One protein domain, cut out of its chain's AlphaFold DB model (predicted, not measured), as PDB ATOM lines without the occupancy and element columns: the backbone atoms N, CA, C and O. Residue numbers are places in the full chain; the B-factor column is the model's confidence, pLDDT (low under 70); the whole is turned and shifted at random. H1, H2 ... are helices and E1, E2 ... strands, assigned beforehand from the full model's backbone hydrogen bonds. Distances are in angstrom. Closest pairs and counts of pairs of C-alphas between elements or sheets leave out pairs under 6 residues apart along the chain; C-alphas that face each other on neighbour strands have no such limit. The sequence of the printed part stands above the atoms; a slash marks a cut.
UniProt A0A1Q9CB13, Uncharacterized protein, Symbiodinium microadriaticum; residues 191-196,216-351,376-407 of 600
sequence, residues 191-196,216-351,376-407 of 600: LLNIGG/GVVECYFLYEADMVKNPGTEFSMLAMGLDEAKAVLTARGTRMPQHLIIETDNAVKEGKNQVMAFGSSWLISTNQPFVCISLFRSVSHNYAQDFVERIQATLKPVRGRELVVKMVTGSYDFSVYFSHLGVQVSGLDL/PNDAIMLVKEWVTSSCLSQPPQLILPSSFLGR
ATOM      1  N   LEU A 191     -20.581 -14.531 -21.670       32.62
ATOM      2  CA  LEU A 191     -21.804 -15.005 -21.023       32.62
ATOM      3  C   LEU A 191     -21.713 -16.527 -20.844       32.62
ATOM      4  O   LEU A 191     -21.745 -17.256 -21.838       32.62
ATOM      5  N   LEU A 192     -21.618 -17.014 -19.607       41.34
ATOM      6  CA  LEU A 192     -21.732 -18.447 -19.329       41.34
ATOM      7  C   LEU A 192     -23.211 -18.784 -19.105       41.34
ATOM      8  O   LEU A 192     -23.761 -18.534 -18.037       41.34
ATOM      9  N   ASN A 193     -23.868 -19.322 -20.135       41.81
ATOM     10  CA  ASN A 193     -25.298 -19.625 -20.096       41.81
ATOM     11  C   ASN A 193     -25.538 -20.996 -19.435       41.81
ATOM     12  O   ASN A 193     -25.634 -22.005 -20.135       41.81
ATOM     13  N   ILE A 194     -25.605 -21.034 -18.100       41.78
ATOM     14  CA  ILE A 194     -25.965 -22.241 -17.337       41.78
ATOM     15  C   ILE A 194     -27.496 -22.334 -17.267       41.78
ATOM     16  O   ILE A 194     -28.127 -21.794 -16.364       41.78
ATOM     17  N   GLY A 195     -28.101 -23.002 -18.247       30.98
ATOM     18  CA  GLY A 195     -29.533 -23.302 -18.254       30.98
ATOM     19  C   GLY A 195     -29.768 -24.807 -18.215       30.98
ATOM     20  O   GLY A 195     -29.076 -25.544 -18.904       30.98
ATOM     21  N   GLY A 196     -30.758 -25.271 -17.456       26.77
ATOM     22  CA  GLY A 196     -31.355 -26.594 -17.655       26.77
ATOM     23  C   GLY A 196     -32.495 -26.527 -18.682       26.77
ATOM     24  O   GLY A 196     -33.025 -25.443 -18.942       26.77
ATOM     25  N   GLY A 216     -21.273 -15.741 -25.469       73.56
ATOM     26  CA  GLY A 216     -20.909 -16.970 -24.753       73.56
ATOM     27  C   GLY A 216     -20.356 -18.051 -25.683       73.56
ATOM     28  O   GLY A 216     -20.706 -18.087 -26.861       73.56
ATOM     29  N   VAL A 217     -19.476 -18.899 -25.148       85.88
ATOM     30  CA  VAL A 217     -18.653 -19.861 -25.914       85.88
ATOM     31  C   VAL A 217     -19.196 -21.287 -25.826       85.88
ATOM     32  O   VAL A 217     -19.154 -22.036 -26.799       85.88
ATOM     33  N   VAL A 218     -19.728 -21.638 -24.660       88.94
ATOM     34  CA  VAL A 218     -20.265 -22.955 -24.315       88.94
ATOM     35  C   VAL A 218     -21.688 -22.801 -23.784       88.94
ATOM     36  O   VAL A 218     -22.092 -21.718 -23.348       88.94
ATOM     37  N   GLU A 219     -22.455 -23.880 -23.840       89.50
ATOM     38  CA  GLU A 219     -23.791 -23.995 -23.261       89.50
ATOM     39  C   GLU A 219     -23.809 -25.257 -22.393       89.50
ATOM     40  O   GLU A 219     -23.692 -26.368 -22.911       89.50
ATOM     41  N   CYS A 220     -23.835 -25.067 -21.069       87.56
ATOM     42  CA  CYS A 220     -23.478 -26.104 -20.100       87.56
ATOM     43  C   CYS A 220     -24.701 -26.654 -19.361       87.56
ATOM     44  O   CYS A 220     -25.384 -25.925 -18.640       87.56
ATOM     45  N   TYR A 221     -24.901 -27.963 -19.482       88.69
ATOM     46  CA  TYR A 221     -25.957 -28.738 -18.843       88.69
ATOM     47  C   TYR A 221     -25.344 -29.703 -17.826       88.69
ATOM     48  O   TYR A 221     -24.793 -30.744 -18.189       88.69
ATOM     49  N   PHE A 222     -25.448 -29.353 -16.547       89.12
ATOM     50  CA  PHE A 222     -24.976 -30.186 -15.444       89.12
ATOM     51  C   PHE A 222     -26.135 -30.984 -14.848       89.12
ATOM     52  O   PHE A 222     -27.009 -30.428 -14.181       89.12
ATOM     53  N   LEU A 223     -26.133 -32.295 -15.088       88.81
ATOM     54  CA  LEU A 223     -26.951 -33.245 -14.337       88.81
ATOM     55  C   LEU A 223     -26.198 -33.694 -13.090       88.81
ATOM     56  O   LEU A 223     -24.977 -33.606 -13.038       88.81
ATOM     57  N   TYR A 224     -26.920 -34.148 -12.071       89.00
ATOM     58  CA  TYR A 224     -26.332 -34.573 -10.806       89.00
ATOM     59  C   TYR A 224     -27.249 -35.554 -10.074       89.00
ATOM     60  O   TYR A 224     -28.464 -35.554 -10.288       89.00
ATOM     61  N   GLU A 225     -26.669 -36.413  -9.234       88.81
ATOM     62  CA  GLU A 225     -27.417 -37.487  -8.568       88.81
ATOM     63  C   GLU A 225     -28.416 -36.937  -7.537       88.81
ATOM     64  O   GLU A 225     -28.195 -35.897  -6.909       88.81
ATOM     65  N   ALA A 226     -29.546 -37.631  -7.365       87.94
ATOM     66  CA  ALA A 226     -30.678 -37.134  -6.578       87.94
ATOM     67  C   ALA A 226     -30.360 -36.941  -5.082       87.94
ATOM     68  O   ALA A 226     -31.022 -36.150  -4.408       87.94
ATOM     69  N   ASP A 227     -29.334 -37.628  -4.578       92.25
ATOM     70  CA  ASP A 227     -28.812 -37.516  -3.219       92.25
ATOM     71  C   ASP A 227     -27.761 -36.406  -3.047       92.25
ATOM     72  O   ASP A 227     -27.404 -36.097  -1.911       92.25
ATOM     73  N   MET A 228     -27.289 -35.731  -4.100       92.38
ATOM     74  CA  MET A 228     -26.381 -34.589  -3.927       92.38
ATOM     75  C   MET A 228     -27.060 -33.402  -3.226       92.38
ATOM     76  O   MET A 228     -28.210 -33.042  -3.494       92.38
ATOM     77  N   VAL A 229     -26.330 -32.761  -2.311       91.19
ATOM     78  CA  VAL A 229     -26.832 -31.627  -1.525       91.19
ATOM     79  C   VAL A 229     -26.993 -30.385  -2.412       91.19
ATOM     80  O   VAL A 229     -26.025 -29.823  -2.920       91.19
ATOM     81  N   LYS A 230     -28.235 -29.918  -2.576       88.62
ATOM     82  CA  LYS A 230     -28.593 -28.716  -3.352       88.62
ATOM     83  C   LYS A 230     -28.338 -27.440  -2.530       88.62
ATOM     84  O   LYS A 230     -29.272 -26.813  -2.033       88.62
ATOM     85  N   ASN A 231     -27.061 -27.103  -2.335       88.31
ATOM     86  CA  ASN A 231     -26.586 -25.925  -1.597       88.31
ATOM     87  C   ASN A 231     -25.787 -24.962  -2.518       88.31
ATOM     88  O   ASN A 231     -25.566 -25.280  -3.691       88.31
ATOM     89  N   PRO A 232     -25.341 -23.791  -2.020       86.44
ATOM     90  CA  PRO A 232     -24.602 -22.821  -2.832       86.44
ATOM     91  C   PRO A 232     -23.247 -23.341  -3.332       86.44
ATOM     92  O   PRO A 232     -22.791 -22.936  -4.398       86.44
ATOM     93  N   GLY A 233     -22.602 -24.246  -2.584       90.25
ATOM     94  CA  GLY A 233     -21.338 -24.868  -2.981       90.25
ATOM     95  C   GLY A 233     -21.481 -25.756  -4.215       90.25
ATOM     96  O   GLY A 233     -20.626 -25.714  -5.099       90.25
ATOM     97  N   THR A 234     -22.598 -26.471  -4.346       90.69
ATOM     98  CA  THR A 234     -22.949 -27.221  -5.564       90.69
ATOM     99  C   THR A 234     -23.132 -26.299  -6.769       90.69
ATOM    100  O   THR A 234     -22.589 -26.572  -7.837       90.69
ATOM    101  N   GLU A 235     -23.821 -25.171  -6.592       88.62
ATOM    102  CA  GLU A 235     -24.052 -24.188  -7.659       88.62
ATOM    103  C   GLU A 235     -22.744 -23.501  -8.094       88.62
ATOM    104  O   GLU A 235     -22.468 -23.394  -9.291       88.62
ATOM    105  N   PHE A 236     -21.876 -23.136  -7.143       90.12
ATOM    106  CA  PHE A 236     -20.554 -22.580  -7.447       90.12
ATOM    107  C   PHE A 236     -19.586 -23.626  -8.040       90.12
ATOM    108  O   PHE A 236     -18.779 -23.290  -8.904       90.12
ATOM    109  N   SER A 237     -19.706 -24.907  -7.664       91.94
ATOM    110  CA  SER A 237     -18.953 -26.006  -8.298       91.94
ATOM    111  C   SER A 237     -19.322 -26.158  -9.779       91.94
ATOM    112  O   SER A 237     -18.440 -26.276 -10.622       91.94
ATOM    113  N   MET A 238     -20.615 -26.095 -10.118       91.19
ATOM    114  CA  MET A 238     -21.090 -26.162 -11.510       91.19
ATOM    115  C   MET A 238     -20.645 -24.948 -12.335       91.19
ATOM    116  O   MET A 238     -20.235 -25.101 -13.484       91.19
ATOM    117  N   LEU A 239     -20.655 -23.748 -11.744       89.88
ATOM    118  CA  LEU A 239     -20.049 -22.558 -12.347       89.88
ATOM    119  C   LEU A 239     -18.558 -22.772 -12.642       89.88
ATOM    120  O   LEU A 239     -18.119 -22.514 -13.759       89.88
ATOM    121  N   ALA A 240     -17.791 -23.261 -11.666       90.75
ATOM    122  CA  ALA A 240     -16.361 -23.508 -11.819       90.75
ATOM    123  C   ALA A 240     -16.068 -24.509 -12.949       90.75
ATOM    124  O   ALA A 240     -15.250 -24.220 -13.819       90.75
ATOM    125  N   MET A 241     -16.815 -25.620 -13.003       91.38
ATOM    126  CA  MET A 241     -16.754 -26.572 -14.115       91.38
ATOM    127  C   MET A 241     -17.084 -25.895 -15.453       91.38
ATOM    128  O   MET A 241     -16.357 -26.071 -16.421       91.38
ATOM    129  N   GLY A 242     -18.132 -25.069 -15.528       90.81
ATOM    130  CA  GLY A 242     -18.480 -24.341 -16.756       90.81
ATOM    131  C   GLY A 242     -17.399 -23.355 -17.227       90.81
ATOM    132  O   GLY A 242     -17.256 -23.132 -18.430       90.81
ATOM    133  N   LEU A 243     -16.608 -22.799 -16.304       90.12
ATOM    134  CA  LEU A 243     -15.453 -21.951 -16.618       90.12
ATOM    135  C   LEU A 243     -14.243 -22.761 -17.104       90.12
ATOM    136  O   LEU A 243     -13.552 -22.302 -18.014       90.12
ATOM    137  N   ASP A 244     -14.024 -23.969 -16.575       90.62
ATOM    138  CA  ASP A 244     -13.035 -24.916 -17.108       90.62
ATOM    139  C   ASP A 244     -13.341 -25.298 -18.563       90.62
ATOM    140  O   ASP A 244     -12.467 -25.197 -19.427       90.62
ATOM    141  N   GLU A 245     -14.595 -25.638 -18.877       91.31
ATOM    142  CA  GLU A 245     -15.007 -25.951 -20.251       91.31
ATOM    143  C   GLU A 245     -14.875 -24.730 -21.174       91.31
ATOM    144  O   GLU A 245     -14.319 -24.832 -22.267       91.31
ATOM    145  N   ALA A 246     -15.321 -23.548 -20.729       89.81
ATOM    146  CA  ALA A 246     -15.181 -22.313 -21.501       89.81
ATOM    147  C   ALA A 246     -13.708 -21.984 -21.803       89.81
ATOM    148  O   ALA A 246     -13.382 -21.579 -22.923       89.81
ATOM    149  N   LYS A 247     -12.810 -22.201 -20.833       88.94
ATOM    150  CA  LYS A 247     -11.362 -22.026 -20.987       88.94
ATOM    151  C   LYS A 247     -10.765 -23.053 -21.946       88.94
ATOM    152  O   LYS A 247      -9.986 -22.664 -22.816       88.94
ATOM    153  N   ALA A 248     -11.127 -24.331 -21.824       91.00
ATOM    154  CA  ALA A 248     -10.655 -25.390 -22.714       91.00
ATOM    155  C   ALA A 248     -11.050 -25.108 -24.174       91.00
ATOM    156  O   ALA A 248     -10.197 -25.113 -25.063       91.00
ATOM    157  N   VAL A 249     -12.318 -24.755 -24.403       89.69
ATOM    158  CA  VAL A 249     -12.856 -24.444 -25.731       89.69
ATOM    159  C   VAL A 249     -12.244 -23.167 -26.322       89.69
ATOM    160  O   VAL A 249     -11.893 -23.152 -27.502       89.69
ATOM    161  N   LEU A 250     -12.046 -22.102 -25.534       88.31
ATOM    162  CA  LEU A 250     -11.335 -20.907 -26.014       88.31
ATOM    163  C   LEU A 250      -9.870 -21.212 -26.355       88.31
ATOM    164  O   LEU A 250      -9.390 -20.771 -27.401       88.31
ATOM    165  N   THR A 251      -9.188 -22.018 -25.536       89.31
ATOM    166  CA  THR A 251      -7.792 -22.425 -25.769       89.31
ATOM    167  C   THR A 251      -7.663 -23.234 -27.063       89.31
ATOM    168  O   THR A 251      -6.806 -22.925 -27.889       89.31
ATOM    169  N   ALA A 252      -8.563 -24.194 -27.302       92.31
ATOM    170  CA  ALA A 252      -8.624 -24.965 -28.547       92.31
ATOM    171  C   ALA A 252      -8.892 -24.089 -29.789       92.31
ATOM    172  O   ALA A 252      -8.426 -24.398 -30.883       92.31
ATOM    173  N   ARG A 253      -9.596 -22.960 -29.620       91.19
ATOM    174  CA  ARG A 253      -9.849 -21.949 -30.664       91.19
ATOM    175  C   ARG A 253      -8.710 -20.924 -30.817       91.19
ATOM    176  O   ARG A 253      -8.865 -19.967 -31.571       91.19
ATOM    177  N   GLY A 254      -7.584 -21.083 -30.112       91.44
ATOM    178  CA  GLY A 254      -6.453 -20.143 -30.145       91.44
ATOM    179  C   GLY A 254      -6.734 -18.798 -29.459       91.44
ATOM    180  O   GLY A 254      -6.077 -17.802 -29.748       91.44
ATOM    181  N   THR A 255      -7.727 -18.749 -28.569       87.88
ATOM    182  CA  THR A 255      -8.240 -17.519 -27.944       87.88
ATOM    183  C   THR A 255      -8.072 -17.533 -26.423       87.88
ATOM    184  O   THR A 255      -8.159 -18.577 -25.781       87.88
ATOM    185  N   ARG A 256      -7.837 -16.359 -25.820       84.25
ATOM    186  CA  ARG A 256      -7.755 -16.205 -24.355       84.25
ATOM    187  C   ARG A 256      -9.145 -16.143 -23.715       84.25
ATOM    188  O   ARG A 256     -10.090 -15.671 -24.348       84.25
ATOM    189  N   MET A 257      -9.246 -16.537 -22.441       82.00
ATOM    190  CA  MET A 257     -10.421 -16.220 -21.617       82.00
ATOM    191  C   MET A 257     -10.706 -14.707 -21.651       82.00
ATOM    192  O   MET A 257      -9.763 -13.909 -21.664       82.00
ATOM    193  N   PRO A 258     -11.984 -14.292 -21.681       78.94
ATOM    194  CA  PRO A 258     -12.340 -12.880 -21.689       78.94
ATOM    195  C   PRO A 258     -11.960 -12.214 -20.361       78.94
ATOM    196  O   PRO A 258     -11.906 -12.869 -19.327       78.94
ATOM    197  N   GLN A 259     -11.746 -10.895 -20.374       70.69
ATOM    198  CA  GLN A 259     -11.504 -10.096 -19.158       70.69
ATOM    199  C   GLN A 259     -12.796  -9.753 -18.391       70.69
ATOM    200  O   GLN A 259     -12.734  -9.255 -17.267       70.69
ATOM    201  N   HIS A 260     -13.965 -10.039 -18.973       71.88
ATOM    202  CA  HIS A 260     -15.274  -9.833 -18.354       71.88
ATOM    203  C   HIS A 260     -16.123 -11.105 -18.468       71.88
ATOM    204  O   HIS A 260     -16.380 -11.598 -19.571       71.88
ATOM    205  N   LEU A 261     -16.569 -11.603 -17.316       74.81
ATOM    206  CA  LEU A 261     -17.486 -12.721 -17.141       74.81
ATOM    207  C   LEU A 261     -18.833 -12.179 -16.657       74.81
ATOM    208  O   LEU A 261     -18.911 -11.454 -15.665       74.81
ATOM    209  N   ILE A 262     -19.909 -12.573 -17.328       76.00
ATOM    210  CA  ILE A 262     -21.266 -12.387 -16.822       76.00
ATOM    211  C   ILE A 262     -21.788 -13.769 -16.432       76.00
ATOM    212  O   ILE A 262     -22.011 -14.630 -17.287       76.00
ATOM    213  N   ILE A 263     -21.925 -13.963 -15.123       75.06
ATOM    214  CA  ILE A 263     -22.617 -15.080 -14.492       75.06
ATOM    215  C   ILE A 263     -24.113 -14.764 -14.528       75.06
ATOM    216  O   ILE A 263     -24.529 -13.669 -14.156       75.06
ATOM    217  N   GLU A 264     -24.940 -15.738 -14.894       73.25
ATOM    218  CA  GLU A 264     -26.369 -15.707 -14.579       73.25
ATOM    219  C   GLU A 264     -26.719 -17.003 -13.808       73.25
ATOM    220  O   GLU A 264     -26.344 -18.095 -14.230       73.25
ATOM    221  N   THR A 265     -27.353 -16.880 -12.636       69.06
ATOM    222  CA  THR A 265     -27.762 -17.957 -11.704       69.06
ATOM    223  C   THR A 265     -29.217 -17.753 -11.272       69.06
ATOM    224  O   THR A 265     -29.823 -16.765 -11.662       69.06
ATOM    225  N   ASP A 266     -29.818 -18.652 -10.478       64.88
ATOM    226  CA  ASP A 266     -31.218 -18.516 -10.027       64.88
ATOM    227  C   ASP A 266     -31.401 -18.119  -8.552       64.88
ATOM    228  O   ASP A 266     -30.547 -18.401  -7.711       64.88
ATOM    229  N   ASN A 267     -32.592 -17.583  -8.238       55.66
ATOM    230  CA  ASN A 267     -33.282 -17.602  -6.935       55.66
ATOM    231  C   ASN A 267     -32.398 -17.879  -5.709       55.66
ATOM    232  O   ASN A 267     -32.475 -18.921  -5.046       55.66
ATOM    233  N   ALA A 268     -31.640 -16.862  -5.326       48.50
ATOM    234  CA  ALA A 268     -31.099 -16.738  -3.989       48.50
ATOM    235  C   ALA A 268     -32.104 -16.029  -3.064       48.50
ATOM    236  O   ALA A 268     -31.836 -14.964  -2.523       48.50
ATOM    237  N   VAL A 269     -33.266 -16.661  -2.846       41.91
ATOM    238  CA  VAL A 269     -34.274 -16.248  -1.835       41.91
ATOM    239  C   VAL A 269     -33.869 -16.676  -0.408       41.91
ATOM    240  O   VAL A 269     -34.703 -16.817   0.482       41.91
ATOM    241  N   LYS A 270     -32.584 -16.987  -0.224       59.03
ATOM    242  CA  LYS A 270     -31.938 -17.355   1.032       59.03
ATOM    243  C   LYS A 270     -30.535 -16.763   1.012       59.03
ATOM    244  O   LYS A 270     -29.671 -17.301   0.324       59.03
ATOM    245  N   GLU A 271     -30.335 -15.700   1.776       61.03
ATOM    246  CA  GLU A 271     -29.089 -14.986   2.077       61.03
ATOM    247  C   GLU A 271     -27.783 -15.773   1.821       61.03
ATOM    248  O   GLU A 271     -26.956 -15.353   1.011       61.03
ATOM    249  N   GLY A 272     -27.621 -16.960   2.424       65.81
ATOM    250  CA  GLY A 272     -26.424 -17.806   2.286       65.81
ATOM    251  C   GLY A 272     -26.060 -18.244   0.854       65.81
ATOM    252  O   GLY A 272     -24.889 -18.502   0.580       65.81
ATOM    253  N   LYS A 273     -27.015 -18.279  -0.090       71.69
ATOM    254  CA  LYS A 273     -26.720 -18.461  -1.527       71.69
ATOM    255  C   LYS A 273     -25.960 -17.268  -2.094       71.69
ATOM    256  O   LYS A 273     -24.920 -17.445  -2.723       71.69
ATOM    257  N   ASN A 274     -26.457 -16.059  -1.837       74.12
ATOM    258  CA  ASN A 274     -25.811 -14.835  -2.299       74.12
ATOM    259  C   ASN A 274     -24.445 -14.640  -1.633       74.12
ATOM    260  O   ASN A 274     -23.527 -14.186  -2.303       74.12
ATOM    261  N   GLN A 275     -24.278 -15.050  -0.368       80.06
ATOM    262  CA  GLN A 275     -22.974 -15.041   0.306       80.06
ATOM    263  C   GLN A 275     -21.926 -15.853  -0.464       80.06
ATOM    264  O   GLN A 275     -20.925 -15.291  -0.895       80.06
ATOM    265  N   VAL A 276     -22.151 -17.154  -0.692       85.75
ATOM    266  CA  VAL A 276     -21.165 -18.019  -1.373       85.75
ATOM    267  C   VAL A 276     -20.913 -17.575  -2.818       85.75
ATOM    268  O   VAL A 276     -19.767 -17.587  -3.261       85.75
ATOM    269  N   MET A 277     -21.943 -17.114  -3.535       83.88
ATOM    270  CA  MET A 277     -21.775 -16.564  -4.887       83.88
ATOM    271  C   MET A 277     -20.974 -15.251  -4.899       83.88
ATOM    272  O   MET A 277     -20.158 -15.054  -5.798       83.88
ATOM    273  N   ALA A 278     -21.156 -14.375  -3.903       80.38
ATOM    274  CA  ALA A 278     -20.376 -13.148  -3.740       80.38
ATOM    275  C   ALA A 278     -18.917 -13.456  -3.376       80.38
ATOM    276  O   ALA A 278     -18.010 -13.027  -4.087       80.38
ATOM    277  N   PHE A 279     -18.689 -14.269  -2.336       84.69
ATOM    278  CA  PHE A 279     -17.358 -14.733  -1.929       84.69
ATOM    279  C   PHE A 279     -16.603 -15.388  -3.090       84.69
ATOM    280  O   PHE A 279     -15.450 -15.051  -3.348       84.69
ATOM    281  N   GLY A 280     -17.270 -16.276  -3.832       86.12
ATOM    282  CA  GLY A 280     -16.702 -16.943  -4.995       86.12
ATOM    283  C   GLY A 280     -16.399 -16.000  -6.158       86.12
ATOM    284  O   GLY A 280     -15.356 -16.136  -6.794       86.12
ATOM    285  N   SER A 281     -17.243 -14.997  -6.399       82.44
ATOM    286  CA  SER A 281     -16.987 -13.969  -7.418       82.44
ATOM    287  C   SER A 281     -15.800 -13.075  -7.046       82.44
ATOM    288  O   SER A 281     -14.927 -12.845  -7.881       82.44
ATOM    289  N   SER A 282     -15.707 -12.639  -5.786       81.12
ATOM    290  CA  SER A 282     -14.543 -11.908  -5.269       81.12
ATOM    291  C   SER A 282     -13.265 -12.754  -5.314       81.12
ATOM    292  O   SER A 282     -12.207 -12.251  -5.693       81.12
ATOM    293  N   TRP A 283     -13.352 -14.052  -5.001       84.00
ATOM    294  CA  TRP A 283     -12.230 -14.988  -5.097       84.00
ATOM    295  C   TRP A 283     -11.702 -15.101  -6.533       84.00
ATOM    296  O   TRP A 283     -10.500 -14.936  -6.736       84.00
ATOM    297  N   LEU A 284     -12.584 -15.287  -7.524       81.88
ATOM    298  CA  LEU A 284     -12.219 -15.309  -8.948       81.88
ATOM    299  C   LEU A 284     -11.518 -14.008  -9.385       81.88
ATOM    300  O   LEU A 284     -10.465 -14.061 -10.019       81.88
ATOM    301  N   ILE A 285     -12.039 -12.842  -8.992       78.31
ATOM    302  CA  ILE A 285     -11.394 -11.548  -9.278       78.31
ATOM    303  C   ILE A 285      -9.982 -11.502  -8.662       78.31
ATOM    304  O   ILE A 285      -9.014 -11.166  -9.345       78.31
ATOM    305  N   SER A 286      -9.833 -11.910  -7.396       76.62
ATOM    306  CA  SER A 286      -8.546 -11.869  -6.683       76.62
ATOM    307  C   SER A 286      -7.480 -12.830  -7.233       76.62
ATOM    308  O   SER A 286      -6.284 -12.572  -7.075       76.62
ATOM    309  N   THR A 287      -7.886 -13.910  -7.915       74.94
ATOM    310  CA  THR A 287      -6.992 -14.863  -8.602       74.94
ATOM    311  C   THR A 287      -6.650 -14.449 -10.045       74.94
ATOM    312  O   THR A 287      -6.051 -15.225 -10.792       74.94
ATOM    313  N   ASN A 288      -6.955 -13.197 -10.417       68.12
ATOM    314  CA  ASN A 288      -6.798 -12.603 -11.752       68.12
ATOM    315  C   ASN A 288      -7.650 -13.273 -12.848       68.12
ATOM    316  O   ASN A 288      -7.259 -13.264 -14.021       68.12
ATOM    317  N   GLN A 289      -8.800 -13.846 -12.487       65.19
ATOM    318  CA  GLN A 289      -9.816 -14.262 -13.457       65.19
ATOM    319  C   GLN A 289     -10.714 -13.061 -13.836       65.19
ATOM    320  O   GLN A 289     -10.718 -12.051 -13.127       65.19
ATOM    321  N   PRO A 290     -11.448 -13.116 -14.968       59.53
ATOM    322  CA  PRO A 290     -12.356 -12.064 -15.429       59.53
ATOM    323  C   PRO A 290     -13.194 -11.347 -14.359       59.53
ATOM    324  O   PRO A 290     -13.774 -11.973 -13.476       59.53
ATOM    325  N   PHE A 291     -13.371 -10.036 -14.548       55.19
ATOM    326  CA  PHE A 291     -14.319  -9.203 -13.802       55.19
ATOM    327  C   PHE A 291     -15.744  -9.774 -13.880       55.19
ATOM    328  O   PHE A 291     -16.216 -10.066 -14.981       55.19
ATOM    329  N   VAL A 292     -16.434  -9.883 -12.741       55.84
ATOM    330  CA  VAL A 292     -17.685 -10.650 -12.603       55.84
ATOM    331  C   VAL A 292     -18.932  -9.760 -12.461       55.84
ATOM    332  O   VAL A 292     -18.936  -8.787 -11.712       55.84
ATOM    333  N   CYS A 293     -20.023 -10.140 -13.133       49.31
ATOM    334  CA  CYS A 293     -21.384  -9.598 -12.970       49.31
ATOM    335  C   CYS A 293     -22.396 -10.756 -12.787       49.31
ATOM    336  O   CYS A 293     -22.130 -11.832 -13.313       49.31
ATOM    337  N   ILE A 294     -23.515 -10.570 -12.060       51.97
ATOM    338  CA  ILE A 294     -24.444 -11.650 -11.622       51.97
ATOM    339  C   ILE A 294     -25.927 -11.301 -11.929       51.97
ATOM    340  O   ILE A 294     -26.322 -10.151 -11.725       51.97
ATOM    341  N   SER A 295     -26.762 -12.256 -12.392       42.38
ATOM    342  CA  SER A 295     -28.182 -12.038 -12.801       42.38
ATOM    343  C   SER A 295     -29.104 -13.299 -12.739       42.38
ATOM    344  O   SER A 295     -28.613 -14.409 -12.865       42.38
ATOM    345  N   LEU A 296     -30.417 -13.107 -12.487       36.34
ATOM    346  CA  LEU A 296     -31.542 -14.010 -12.064       36.34
ATOM    347  C   LEU A 296     -32.352 -14.946 -13.041       36.34
ATOM    348  O   LEU A 296     -33.361 -14.450 -13.545       36.34
ATOM    349  N   PHE A 297     -32.098 -16.267 -13.228       35.91
ATOM    350  CA  PHE A 297     -32.981 -17.211 -14.004       35.91
ATOM    351  C   PHE A 297     -32.978 -18.725 -13.583       35.91
ATOM    352  O   PHE A 297     -31.922 -19.251 -13.257       35.91
ATOM    353  N   ARG A 298     -34.123 -19.460 -13.690       31.56
ATOM    354  CA  ARG A 298     -34.421 -20.839 -13.147       31.56
ATOM    355  C   ARG A 298     -34.593 -21.991 -14.168       31.56
ATOM    356  O   ARG A 298     -35.092 -21.752 -15.261       31.56
ATOM    357  N   SER A 299     -34.378 -23.255 -13.744       34.75
ATOM    358  CA  SER A 299     -34.960 -24.492 -14.352       34.75
ATOM    359  C   SER A 299     -34.907 -25.733 -13.419       34.75
ATOM    360  O   SER A 299     -34.126 -25.727 -12.469       34.75
ATOM    361  N   VAL A 300     -35.695 -26.796 -13.682       35.28
ATOM    362  CA  VAL A 300     -35.696 -28.110 -12.972       35.28
ATOM    363  C   VAL A 300     -36.138 -29.235 -13.934       35.28
ATOM    364  O   VAL A 300     -37.015 -28.993 -14.753       35.28
ATOM    365  N   SER A 301     -35.614 -30.465 -13.815       36.28
ATOM    366  CA  SER A 301     -36.193 -31.676 -14.446       36.28
ATOM    367  C   SER A 301     -35.923 -32.953 -13.623       36.28
ATOM    368  O   SER A 301     -35.147 -32.911 -12.662       36.28
ATOM    369  N   HIS A 302     -36.589 -34.066 -13.958       36.97
ATOM    370  CA  HIS A 302     -36.401 -35.412 -13.383       36.97
ATOM    371  C   HIS A 302     -36.390 -36.450 -14.521       36.97
ATOM    372  O   HIS A 302     -37.317 -36.434 -15.326       36.97
ATOM    373  N   ASN A 303     -35.371 -37.320 -14.588       43.78
ATOM    374  CA  ASN A 303     -35.313 -38.591 -15.343       43.78
ATOM    375  C   ASN A 303     -33.946 -39.281 -15.107       43.78
ATOM    376  O   ASN A 303     -33.079 -38.694 -14.453       43.78
ATOM    377  N   TYR A 304     -33.753 -40.506 -15.622       65.50
ATOM    378  CA  TYR A 304     -32.474 -41.239 -15.567       65.50
ATOM    379  C   TYR A 304     -31.323 -40.405 -16.136       65.50
ATOM    380  O   TYR A 304     -31.408 -39.874 -17.242       65.50
ATOM    381  N   ALA A 305     -30.261 -40.234 -15.346       70.19
ATOM    382  CA  ALA A 305     -29.343 -39.124 -15.564       70.19
ATOM    383  C   ALA A 305     -28.397 -39.324 -16.761       70.19
ATOM    384  O   ALA A 305     -28.162 -38.367 -17.493       70.19
ATOM    385  N   GLN A 306     -27.895 -40.540 -16.999       80.56
ATOM    386  CA  GLN A 306     -26.992 -40.815 -18.122       80.56
ATOM    387  C   GLN A 306     -27.737 -40.777 -19.467       80.56
ATOM    388  O   GLN A 306     -27.367 -40.011 -20.353       80.56
ATOM    389  N   ASP A 307     -28.868 -41.477 -19.573       77.38
ATOM    390  CA  ASP A 307     -29.763 -41.447 -20.734       77.38
ATOM    391  C   ASP A 307     -30.191 -40.014 -21.077       77.38
ATOM    392  O   ASP A 307     -30.338 -39.651 -22.243       77.38
ATOM    393  N   PHE A 308     -30.400 -39.166 -20.062       80.25
ATOM    394  CA  PHE A 308     -30.762 -37.765 -20.258       80.25
ATOM    395  C   PHE A 308     -29.560 -36.891 -20.648       80.25
ATOM    396  O   PHE A 308     -29.748 -35.950 -21.418       80.25
ATOM    397  N   VAL A 309     -28.331 -37.210 -20.214       84.50
ATOM    398  CA  VAL A 309     -27.104 -36.603 -20.766       84.50
ATOM    399  C   VAL A 309     -27.036 -36.872 -22.271       84.50
ATOM    400  O   VAL A 309     -26.965 -35.928 -23.061       84.50
ATOM    401  N   GLU A 310     -27.147 -38.136 -22.674       87.75
ATOM    402  CA  GLU A 310     -27.077 -38.562 -24.077       87.75
ATOM    403  C   GLU A 310     -28.249 -38.012 -24.903       87.75
ATOM    404  O   GLU A 310     -28.059 -37.500 -26.008       87.75
ATOM    405  N   ARG A 311     -29.464 -37.995 -24.343       85.12
ATOM    406  CA  ARG A 311     -30.645 -37.419 -24.997       85.12
ATOM    407  C   ARG A 311     -30.541 -35.905 -25.171       85.12
ATOM    408  O   ARG A 311     -30.971 -35.416 -26.215       85.12
ATOM    409  N   ILE A 312     -29.967 -35.146 -24.227       83.62
ATOM    410  CA  ILE A 312     -29.667 -33.721 -24.469       83.62
ATOM    411  C   ILE A 312     -28.627 -33.607 -25.590       83.62
ATOM    412  O   ILE A 312     -28.870 -32.863 -26.534       83.62
ATOM    413  N   GLN A 313     -27.517 -34.352 -25.529       89.12
ATOM    414  CA  GLN A 313     -26.455 -34.303 -26.549       89.12
ATOM    415  C   GLN A 313     -26.977 -34.613 -27.965       89.12
ATOM    416  O   GLN A 313     -26.579 -33.953 -28.923       89.12
ATOM    417  N   ALA A 314     -27.898 -35.572 -28.100       90.50
ATOM    418  CA  ALA A 314     -28.479 -35.975 -29.379       90.50
ATOM    419  C   ALA A 314     -29.602 -35.046 -29.886       90.50
ATOM    420  O   ALA A 314     -29.756 -34.874 -31.098       90.50
ATOM    421  N   THR A 315     -30.417 -34.464 -28.995       89.31
ATOM    422  CA  THR A 315     -31.628 -33.711 -29.397       89.31
ATOM    423  C   THR A 315     -31.478 -32.193 -29.339       89.31
ATOM    424  O   THR A 315     -32.123 -31.486 -30.122       89.31
ATOM    425  N   LEU A 316     -30.634 -31.666 -28.452       87.81
ATOM    426  CA  LEU A 316     -30.451 -30.231 -28.282       87.81
ATOM    427  C   LEU A 316     -29.375 -29.700 -29.234       87.81
ATOM    428  O   LEU A 316     -28.279 -30.241 -29.338       87.81
ATOM    429  N   LYS A 317     -29.666 -28.583 -29.905       90.69
ATOM    430  CA  LYS A 317     -28.702 -27.889 -30.770       90.69
ATOM    431  C   LYS A 317     -28.224 -26.614 -30.065       90.69
ATOM    432  O   LYS A 317     -29.074 -25.772 -29.766       90.69
ATOM    433  N   PRO A 318     -26.913 -26.450 -29.795       87.38
ATOM    434  CA  PRO A 318     -26.402 -25.302 -29.048       87.38
ATOM    435  C   PRO A 318     -26.642 -23.986 -29.787       87.38
ATOM    436  O   PRO A 318     -26.622 -23.904 -31.021       87.38
ATOM    437  N   VAL A 319     -26.862 -22.916 -29.027       84.88
ATOM    438  CA  VAL A 319     -27.252 -21.623 -29.587       84.88
ATOM    439  C   VAL A 319     -26.053 -20.955 -30.271       84.88
ATOM    440  O   VAL A 319     -25.087 -20.566 -29.624       84.88
ATOM    441  N   ARG A 320     -26.156 -20.729 -31.590       86.56
ATOM    442  CA  ARG A 320     -25.251 -19.869 -32.395       86.56
ATOM    443  C   ARG A 320     -23.764 -20.279 -32.394       86.56
ATOM    444  O   ARG A 320     -22.898 -19.416 -32.290       86.56
ATOM    445  N   GLY A 321     -23.452 -21.567 -32.535       82.12
ATOM    446  CA  GLY A 321     -22.052 -22.022 -32.620       82.12
ATOM    447  C   GLY A 321     -21.302 -22.013 -31.281       82.12
ATOM    448  O   GLY A 321     -20.070 -22.080 -31.249       82.12
ATOM    449  N   ARG A 322     -22.046 -21.950 -30.170       86.81
ATOM    450  CA  ARG A 322     -21.566 -22.438 -28.876       86.81
ATOM    451  C   ARG A 322     -21.263 -23.932 -28.957       86.81
ATOM    452  O   ARG A 322     -21.879 -24.650 -29.745       86.81
ATOM    453  N   GLU A 323     -20.363 -24.398 -28.105       90.44
ATOM    454  CA  GLU A 323     -20.203 -25.829 -27.845       90.44
ATOM    455  C   GLU A 323     -21.274 -26.301 -26.856       90.44
ATOM    456  O   GLU A 323     -21.484 -25.660 -25.824       90.44
ATOM    457  N   LEU A 324     -21.972 -27.397 -27.166       91.88
ATOM    458  CA  LEU A 324     -22.885 -28.032 -26.218       91.88
ATOM    459  C   LEU A 324     -22.068 -28.911 -25.275       91.88
ATOM    460  O   LEU A 324     -21.474 -29.890 -25.718       91.88
ATOM    461  N   VAL A 325     -22.079 -28.594 -23.982       90.00
ATOM    462  CA  VAL A 325     -21.459 -29.436 -22.960       90.00
ATOM    463  C   VAL A 325     -22.546 -29.975 -22.049       90.00
ATOM    464  O   VAL A 325     -23.235 -29.215 -21.376       90.00
ATOM    465  N   VAL A 326     -22.681 -31.296 -22.003       90.19
ATOM    466  CA  VAL A 326     -23.605 -31.987 -21.099       90.19
ATOM    467  C   VAL A 326     -22.786 -32.959 -20.269       90.19
ATOM    468  O   VAL A 326     -22.095 -33.802 -20.843       90.19
ATOM    469  N   LYS A 327     -22.823 -32.822 -18.942       90.56
ATOM    470  CA  LYS A 327     -22.033 -33.650 -18.023       90.56
ATOM    471  C   LYS A 327     -22.873 -34.137 -16.856       90.56
ATOM    472  O   LYS A 327     -23.643 -33.373 -16.274       90.56
ATOM    473  N   MET A 328     -22.646 -35.392 -16.486       89.94
ATOM    474  CA  MET A 328     -23.064 -35.915 -15.198       89.94
ATOM    475  C   MET A 328     -22.056 -35.491 -14.125       89.94
ATOM    476  O   MET A 328     -20.849 -35.669 -14.285       89.94
ATOM    477  N   VAL A 329     -22.553 -34.912 -13.038       91.38
ATOM    478  CA  VAL A 329     -21.776 -34.436 -11.895       91.38
ATOM    479  C   VAL A 329     -22.016 -35.393 -10.732       91.38
ATOM    480  O   VAL A 329     -23.128 -35.511 -10.222       91.38
ATOM    481  N   THR A 330     -20.960 -36.084 -10.316       91.12
ATOM    482  CA  THR A 330     -20.974 -37.099  -9.249       91.12
ATOM    483  C   THR A 330     -20.611 -36.536  -7.870       91.12
ATOM    484  O   THR A 330     -20.676 -37.245  -6.865       91.12
ATOM    485  N   GLY A 331     -20.233 -35.263  -7.783       93.81
ATOM    486  CA  GLY A 331     -19.885 -34.605  -6.529       93.81
ATOM    487  C   GLY A 331     -19.694 -33.101  -6.701       93.81
ATOM    488  O   GLY A 331     -19.583 -32.593  -7.812       93.81
ATOM    489  N   SER A 332     -19.660 -32.382  -5.587       95.00
ATOM    490  CA  SER A 332     -19.364 -30.943  -5.523       95.00
ATOM    491  C   SER A 332     -18.470 -30.651  -4.316       95.00
ATOM    492  O   SER A 332     -18.162 -31.568  -3.554       95.00
ATOM    493  N   TYR A 333     -18.067 -29.396  -4.116       95.56
ATOM    494  CA  TYR A 333     -17.324 -28.961  -2.929       95.56
ATOM    495  C   TYR A 333     -18.159 -28.024  -2.056       95.56
ATOM    496  O   TYR A 333     -18.969 -27.240  -2.558       95.56
ATOM    497  N   ASP A 334     -17.943 -28.073  -0.742       94.19
ATOM    498  CA  ASP A 334     -18.588 -27.148   0.188       94.19
ATOM    499  C   ASP A 334     -17.830 -25.812   0.248       94.19
ATOM    500  O   ASP A 334     -17.029 -25.533   1.146       94.19
ATOM    501  N   PHE A 335     -18.114 -24.954  -0.733       92.06
ATOM    502  CA  PHE A 335     -17.606 -23.583  -0.750       92.06
ATOM    503  C   PHE A 335     -18.100 -22.737   0.440       92.06
ATOM    504  O   PHE A 335     -17.464 -21.742   0.773       92.06
ATOM    505  N   SER A 336     -19.178 -23.127   1.127       90.19
ATOM    506  CA  SER A 336     -19.627 -22.465   2.363       90.19
ATOM    507  C   SER A 336     -18.625 -22.700   3.500       90.19
ATOM    508  O   SER A 336     -18.216 -21.749   4.166       90.19
ATOM    509  N   VAL A 337     -18.158 -23.942   3.676       91.94
ATOM    510  CA  VAL A 337     -17.090 -24.282   4.635       91.94
ATOM    511  C   VAL A 337     -15.759 -23.651   4.222       91.94
ATOM    512  O   VAL A 337     -15.067 -23.088   5.071       91.94
ATOM    513  N   TYR A 338     -15.429 -23.640   2.928       92.19
ATOM    514  CA  TYR A 338     -14.241 -22.946   2.411       92.19
ATOM    515  C   TYR A 338     -14.244 -21.460   2.793       92.19
ATOM    516  O   TYR A 338     -13.360 -21.009   3.519       92.19
ATOM    517  N   PHE A 339     -15.286 -20.714   2.410       89.81
ATOM    518  CA  PHE A 339     -15.367 -19.280   2.687       89.81
ATOM    519  C   PHE A 339     -15.600 -18.943   4.166       89.81
ATOM    520  O   PHE A 339     -15.218 -17.853   4.581       89.81
ATOM    521  N   SER A 340     -16.106 -19.856   5.007       89.25
ATOM    522  CA  SER A 340     -16.192 -19.596   6.457       89.25
ATOM    523  C   SER A 340     -14.828 -19.382   7.134       89.25
ATOM    524  O   SER A 340     -14.767 -18.702   8.158       89.25
ATOM    525  N   HIS A 341     -13.721 -19.840   6.529       87.94
ATOM    526  CA  HIS A 341     -12.357 -19.550   6.998       87.94
ATOM    527  C   HIS A 341     -11.979 -18.062   6.887       87.94
ATOM    528  O   HIS A 341     -11.018 -17.622   7.515       87.94
ATOM    529  N   LEU A 342     -12.744 -17.263   6.133       84.62
ATOM    530  CA  LEU A 342     -12.618 -15.806   6.124       84.62
ATOM    531  C   LEU A 342     -13.093 -15.171   7.444       84.62
ATOM    532  O   LEU A 342     -12.678 -14.061   7.761       84.62
ATOM    533  N   GLY A 343     -13.973 -15.836   8.203       83.94
ATOM    534  CA  GLY A 343     -14.598 -15.268   9.406       83.94
ATOM    535  C   GLY A 343     -15.584 -14.123   9.131       83.94
ATOM    536  O   GLY A 343     -16.008 -13.446  10.063       83.94
ATOM    537  N   VAL A 344     -15.951 -13.894   7.865       76.50
ATOM    538  CA  VAL A 344     -16.865 -12.826   7.428       76.50
ATOM    539  C   VAL A 344     -18.248 -13.411   7.149       76.50
ATOM    540  O   VAL A 344     -18.374 -14.408   6.443       76.50
ATOM    541  N   GLN A 345     -19.294 -12.752   7.648       71.19
ATOM    542  CA  GLN A 345     -20.692 -13.048   7.331       71.19
ATOM    543  C   GLN A 345     -21.306 -11.837   6.618       71.19
ATOM    544  O   GLN A 345     -21.328 -10.741   7.171       71.19
ATOM    545  N   VAL A 346     -21.814 -12.021   5.394       66.06
ATOM    546  CA  VAL A 346     -22.417 -10.930   4.602       66.06
ATOM    547  C   VAL A 346     -23.941 -10.997   4.717       66.06
ATOM    548  O   VAL A 346     -24.610 -11.686   3.944       66.06
ATOM    549  N   SER A 347     -24.492 -10.335   5.733       62.09
ATOM    550  CA  SER A 347     -25.940 -10.267   5.979       62.09
ATOM    551  C   SER A 347     -26.611  -9.127   5.212       62.09
ATOM    552  O   SER A 347     -26.068  -8.028   5.169       62.09
ATOM    553  N   GLY A 348     -27.819  -9.357   4.694       56.50
ATOM    554  CA  GLY A 348     -28.647  -8.352   4.015       56.50
ATOM    555  C   GLY A 348     -28.964  -8.653   2.547       56.50
ATOM    556  O   GLY A 348     -29.818  -7.987   1.969       56.50
ATOM    557  N   LEU A 349     -28.351  -9.680   1.944       58.97
ATOM    558  CA  LEU A 349     -28.525 -10.052   0.526       58.97
ATOM    559  C   LEU A 349     -29.917 -10.661   0.192       58.97
ATOM    560  O   LEU A 349     -30.089 -11.268  -0.864       58.97
ATOM    561  N   ASP A 350     -30.912 -10.515   1.071       53.94
ATOM    562  CA  ASP A 350     -32.294 -10.978   0.889       53.94
ATOM    563  C   ASP A 350     -33.147  -9.905   0.181       53.94
ATOM    564  O   ASP A 350     -33.664  -8.965   0.790       53.94
ATOM    565  N   LEU A 351     -33.366 -10.087  -1.124       49.97
ATOM    566  CA  LEU A 351     -34.100  -9.148  -1.990       49.97
ATOM    567  C   LEU A 351     -35.581  -8.813  -1.626       49.97
ATOM    568  O   LEU A 351     -36.063  -7.794  -2.128       49.97
ATOM    569  N   PRO A 376      -4.309  -3.454  -6.031       67.25
ATOM    570  CA  PRO A 376      -4.862  -3.516  -7.394       67.25
ATOM    571  C   PRO A 376      -5.706  -4.768  -7.696       67.25
ATOM    572  O   PRO A 376      -6.363  -4.814  -8.733       67.25
ATOM    573  N   ASN A 377      -5.700  -5.763  -6.803       67.94
ATOM    574  CA  ASN A 377      -6.425  -7.027  -6.932       67.94
ATOM    575  C   ASN A 377      -7.679  -7.099  -6.030       67.94
ATOM    576  O   ASN A 377      -8.296  -8.162  -5.932       67.94
ATOM    577  N   ASP A 378      -8.033  -6.017  -5.326       70.94
ATOM    578  CA  ASP A 378      -9.137  -6.005  -4.359       70.94
ATOM    579  C   ASP A 378     -10.515  -6.093  -5.035       70.94
ATOM    580  O   ASP A 378     -10.788  -5.444  -6.048       70.94
ATOM    581  N   ALA A 379     -11.414  -6.900  -4.464       68.19
ATOM    582  CA  ALA A 379     -12.695  -7.211  -5.084       68.19
ATOM    583  C   ALA A 379     -13.797  -6.209  -4.685       68.19
ATOM    584  O   ALA A 379     -14.396  -6.266  -3.609       68.19
ATOM    585  N   ILE A 380     -14.110  -5.283  -5.593       65.25
ATOM    586  CA  ILE A 380     -15.156  -4.270  -5.391       65.25
ATOM    587  C   ILE A 380     -16.492  -4.763  -5.973       65.25
ATOM    588  O   ILE A 380     -16.804  -4.516  -7.141       65.25
ATOM    589  N   MET A 381     -17.309  -5.450  -5.165       62.88
ATOM    590  CA  MET A 381     -18.630  -5.930  -5.596       62.88
ATOM    591  C   MET A 381     -19.670  -4.801  -5.577       62.88
ATOM    592  O   MET A 381     -20.430  -4.619  -4.630       62.88
ATOM    593  N   LEU A 382     -19.747  -4.044  -6.671       57.03
ATOM    594  CA  LEU A 382     -20.745  -2.987  -6.837       57.03
ATOM    595  C   LEU A 382     -22.163  -3.587  -6.957       57.03
ATOM    596  O   LEU A 382     -22.642  -3.856  -8.060       57.03
ATOM    597  N   VAL A 383     -22.837  -3.768  -5.813       52.34
ATOM    598  CA  VAL A 383     -24.226  -4.247  -5.691       52.34
ATOM    599  C   VAL A 383     -25.188  -3.228  -6.302       52.34
ATOM    600  O   VAL A 383     -25.741  -2.346  -5.646       52.34
ATOM    601  N   LYS A 384     -25.370  -3.330  -7.618       50.34
ATOM    602  CA  LYS A 384     -26.213  -2.427  -8.397       50.34
ATOM    603  C   LYS A 384     -27.660  -2.896  -8.370       50.34
ATOM    604  O   LYS A 384     -28.187  -3.400  -9.358       50.34
ATOM    605  N   GLU A 385     -28.304  -2.711  -7.226       46.72
ATOM    606  CA  GLU A 385     -29.752  -2.858  -7.112       46.72
ATOM    607  C   GLU A 385     -30.428  -1.923  -8.133       46.72
ATOM    608  O   GLU A 385     -30.256  -0.702  -8.091       46.72
ATOM    609  N   TRP A 386     -31.130  -2.501  -9.117       40.44
ATOM    610  CA  TRP A 386     -31.587  -1.814 -10.338       40.44
ATOM    611  C   TRP A 386     -32.839  -0.941 -10.116       40.44
ATOM    612  O   TRP A 386     -33.802  -0.951 -10.889       40.44
ATOM    613  N   VAL A 387     -32.822  -0.125  -9.061       44.25
ATOM    614  CA  VAL A 387     -33.801   0.946  -8.872       44.25
ATOM    615  C   VAL A 387     -33.578   2.002  -9.959       44.25
ATOM    616  O   VAL A 387     -32.458   2.441 -10.215       44.25
ATOM    617  N   THR A 388     -34.652   2.436 -10.618       41.66
ATOM    618  CA  THR A 388     -34.616   3.221 -11.872       41.66
ATOM    619  C   THR A 388     -34.223   4.703 -11.710       41.66
ATOM    620  O   THR A 388     -34.588   5.548 -12.528       41.66
ATOM    621  N   SER A 389     -33.462   5.034 -10.664       45.69
ATOM    622  CA  SER A 389     -32.927   6.367 -10.385       45.69
ATOM    623  C   SER A 389     -31.543   6.271  -9.745       45.69
ATOM    624  O   SER A 389     -31.367   5.569  -8.754       45.69
ATOM    625  N   SER A 390     -30.582   7.055 -10.238       46.94
ATOM    626  CA  SER A 390     -29.221   7.124  -9.683       46.94
ATOM    627  C   SER A 390     -29.148   7.700  -8.264       46.94
ATOM    628  O   SER A 390     -28.127   7.547  -7.605       46.94
ATOM    629  N   CYS A 391     -30.217   8.334  -7.769       48.50
ATOM    630  CA  CYS A 391     -30.341   8.752  -6.366       48.50
ATOM    631  C   CYS A 391     -31.001   7.692  -5.461       48.50
ATOM    632  O   CYS A 391     -31.372   8.009  -4.335       48.50
ATOM    633  N   LEU A 392     -31.236   6.482  -5.979       47.47
ATOM    634  CA  LEU A 392     -31.744   5.315  -5.243       47.47
ATOM    635  C   LEU A 392     -30.834   4.085  -5.431       47.47
ATOM    636  O   LEU A 392     -31.161   3.004  -4.957       47.47
ATOM    637  N   SER A 393     -29.704   4.236  -6.128       46.19
ATOM    638  CA  SER A 393     -28.657   3.218  -6.181       46.19
ATOM    639  C   SER A 393     -27.883   3.218  -4.863       46.19
ATOM    640  O   SER A 393     -27.461   4.280  -4.404       46.19
ATOM    641  N   GLN A 394     -27.674   2.040  -4.280       52.25
ATOM    642  CA  GLN A 394     -26.796   1.881  -3.119       52.25
ATOM    643  C   GLN A 394     -25.335   2.218  -3.502       52.25
ATOM    644  O   GLN A 394     -24.960   2.060  -4.674       52.25
ATOM    645  N   PRO A 395     -24.497   2.710  -2.566       46.16
ATOM    646  CA  PRO A 395     -23.068   2.888  -2.821       46.16
ATOM    647  C   PRO A 395     -22.389   1.536  -3.123       46.16
ATOM    648  O   PRO A 395     -22.876   0.497  -2.672       46.16
ATOM    649  N   PRO A 396     -21.268   1.517  -3.873       50.22
ATOM    650  CA  PRO A 396     -20.489   0.298  -4.075       50.22
ATOM    651  C   PRO A 396     -20.033  -0.270  -2.726       50.22
ATOM    652  O   PRO A 396     -19.303   0.391  -1.993       50.22
ATOM    653  N   GLN A 397     -20.441  -1.498  -2.422       59.09
ATOM    654  CA  GLN A 397     -19.962  -2.227  -1.254       59.09
ATOM    655  C   GLN A 397     -18.640  -2.916  -1.631       59.09
ATOM    656  O   GLN A 397     -18.584  -3.703  -2.576       59.09
ATOM    657  N   LEU A 398     -17.550  -2.598  -0.930       56.09
ATOM    658  CA  LEU A 398     -16.306  -3.359  -1.057       56.09
ATOM    659  C   LEU A 398     -16.550  -4.757  -0.479       56.09
ATOM    660  O   LEU A 398     -16.979  -4.869   0.667       56.09
ATOM    661  N   ILE A 399     -16.271  -5.818  -1.242       65.44
ATOM    662  CA  ILE A 399     -16.406  -7.195  -0.753       65.44
ATOM    663  C   ILE A 399     -15.070  -7.910  -0.927       65.44
ATOM    664  O   ILE A 399     -14.859  -8.691  -1.855       65.44
ATOM    665  N   LEU A 400     -14.243  -7.663   0.094       73.69
ATOM    666  CA  LEU A 400     -12.998  -8.335   0.465       73.69
ATOM    667  C   LEU A 400     -11.740  -7.805  -0.247       73.69
ATOM    668  O   LEU A 400     -11.586  -7.966  -1.461       73.69
ATOM    669  N   PRO A 401     -10.782  -7.261   0.527       77.62
ATOM    670  CA  PRO A 401      -9.420  -7.063   0.057       77.62
ATOM    671  C   PRO A 401      -8.776  -8.385  -0.389       77.62
ATOM    672  O   PRO A 401      -8.997  -9.451   0.193       77.62
ATOM    673  N   SER A 402      -7.905  -8.306  -1.387       79.19
ATOM    674  CA  SER A 402      -7.092  -9.412  -1.902       79.19
ATOM    675  C   SER A 402      -6.128  -9.982  -0.856       79.19
ATOM    676  O   SER A 402      -5.858 -11.184  -0.850       79.19
ATOM    677  N   SER A 403      -5.668  -9.154   0.088       80.50
ATOM    678  CA  SER A 403      -4.922  -9.581   1.278       80.50
ATOM    679  C   SER A 403      -5.750 -10.507   2.181       80.50
ATOM    680  O   SER A 403      -5.232 -11.488   2.715       80.50
ATOM    681  N   PHE A 404      -7.050 -10.235   2.298       80.44
ATOM    682  CA  PHE A 404      -7.995 -10.984   3.121       80.44
ATOM    683  C   PHE A 404      -8.391 -12.308   2.454       80.44
ATOM    684  O   PHE A 404      -8.317 -13.364   3.078       80.44
ATOM    685  N   LEU A 405      -8.700 -12.275   1.152       82.88
ATOM    686  CA  LEU A 405      -8.890 -13.475   0.324       82.88
ATOM    687  C   LEU A 405      -7.625 -14.343   0.277       82.88
ATOM    688  O   LEU A 405      -7.706 -15.569   0.252       82.88
ATOM    689  N   GLY A 406      -6.443 -13.726   0.367       83.25
ATOM    690  CA  GLY A 406      -5.155 -14.409   0.448       83.25
ATOM    691  C   GLY A 406      -5.023 -15.423   1.591       83.25
ATOM    692  O   GLY A 406      -4.178 -16.306   1.480       83.25
ATOM    693  N   ARG A 407      -5.874 -15.350   2.626       86.00
ATOM    694  CA  ARG A 407      -5.956 -16.322   3.735       86.00
ATOM    695  C   ARG A 407      -6.478 -17.702   3.304       86.00
ATOM    696  O   ARG A 407      -6.251 -18.676   4.008       86.00
TER     697      ARG A 407
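AT A GLANCE: This is residues 191 to 196, 216 to 351 and 376 to 407 of the 600 residues of an uncharacterized protein of Symbiodinium microadriaticum (UniProt A0A1Q9CB13). Two small parallel sheets, E1 with E4 and E2 with E3, stand side by side with a gap between them: E1 and E4 are held between H1 over one face and H3 over the other, while H2 covers E2 and E3 from the side on which H1 lies. The short H4 packs on the first residues of H1 and on H2, and beyond H2 and E3 a loose stretch, residues 376 to 401, runs out and back, with residues 387 to 392 sticking out, before the last helix, H5. The printed part has 174 residues with five named helices and four named strands, in the order E1 H1 E2 H2 E3 H3 E4 H4 H5. The class is mixed, helices and strands, though only 86 residues, under half, are in named elements. The whole is compact, with a radius of gyration of the C-alphas of 17.1 A, and spans 48 by 39 by 38 A.

IN THESE COORDINATES: E1, residues 218 to 224, begins with C-alpha 218 at (-20.265, -22.955, -24.315) and is 18.8 A long; E4, residues 323 to 329, is 18.2 A long. H1, residues 232 to 252, is the longest helix, 30.4 A from C-alpha 232 at (-24.602, -22.821, -2.832) to C-alpha 252. H3 holds residues 305 to 315 and is 15.0 A long. E2, residues 260 to 265, measures 16.3 A and E3, residues 291 to 296, 18.0 A. H2, residues 271 to 286, is 22.5 A long. H4, residues 335 to 340, measures 8.4 A. H5, residues 402 to 407, measures 9.0 A and ends with C-alpha 407 at (-5.956, -16.322, 3.735).

HOW THE PARTS SIT: E1 and E4 are parallel neighbours at 17 degrees; N 219 and O 323 are 2.8 A apart and N 327 and O 221 3.0 A, both within hydrogen-bond range. The closest C-alphas of H1 and E1 are those of Val 218 and Ala 246, 5.8 A apart; those of H3 and E4 are Val 309 and Val 326, also 5.8 A apart. E1 and E2 are apart, while H1 and E2 are near each other. E2 and E3 are parallel neighbours at 24 degrees, with N 263 and O 293 at 2.8 A. Residues 191 to 192 form a short parallel pairing with residues 262 to 263 of E2. E2, H2 and E3 form a strand-helix-strand unit, two parallel neighbour strands with a helix between them in the chain, and its crossover is right-handed. The closest C-alphas of H2 and E3 are those of Ile 285 and Phe 291, 5.9 A apart. H2 is the hub, touching H1, H4 and H5. H1 touches it with residues 232 to 236 alone, closest at the C-alphas of Pro 232 and Lys 273, 5.0 A; they run the same way at a shallow tilt of 32 degrees, only just short of steep. H4 touches H1 at a steep tilt of 63 degrees, with the C-alphas of Gly 233 and Phe 335 closest at 4.5 A. H2 and H5 only just touch, with 3 pairs of C-alphas within 8 A, the closest those of Ser 286 and Ser 402, 5.6 A apart. H3 touches no helix. Every O i to N i+4 pair is within hydrogen-bond range in H1, H2, H3 and H4; in H5 it is 1 of 2.

THE WHOLE: The two C-alphas farthest apart, those of Asp 307 and Cys 391, are 52.2 A apart. Residues 197 to 215 and 352 to 375 are not printed; C-alphas 196 and 216 are 15.9 A apart, and C-alphas 351 and 376 are 30.3 A apart. Of the links that are printed whole, none is long; the link from H4 to H5 runs across the cut. The mean pLDDT of the printed part is 73.7, and 60 residues are under 70, among them residues 288 to 304 and 379 to 399.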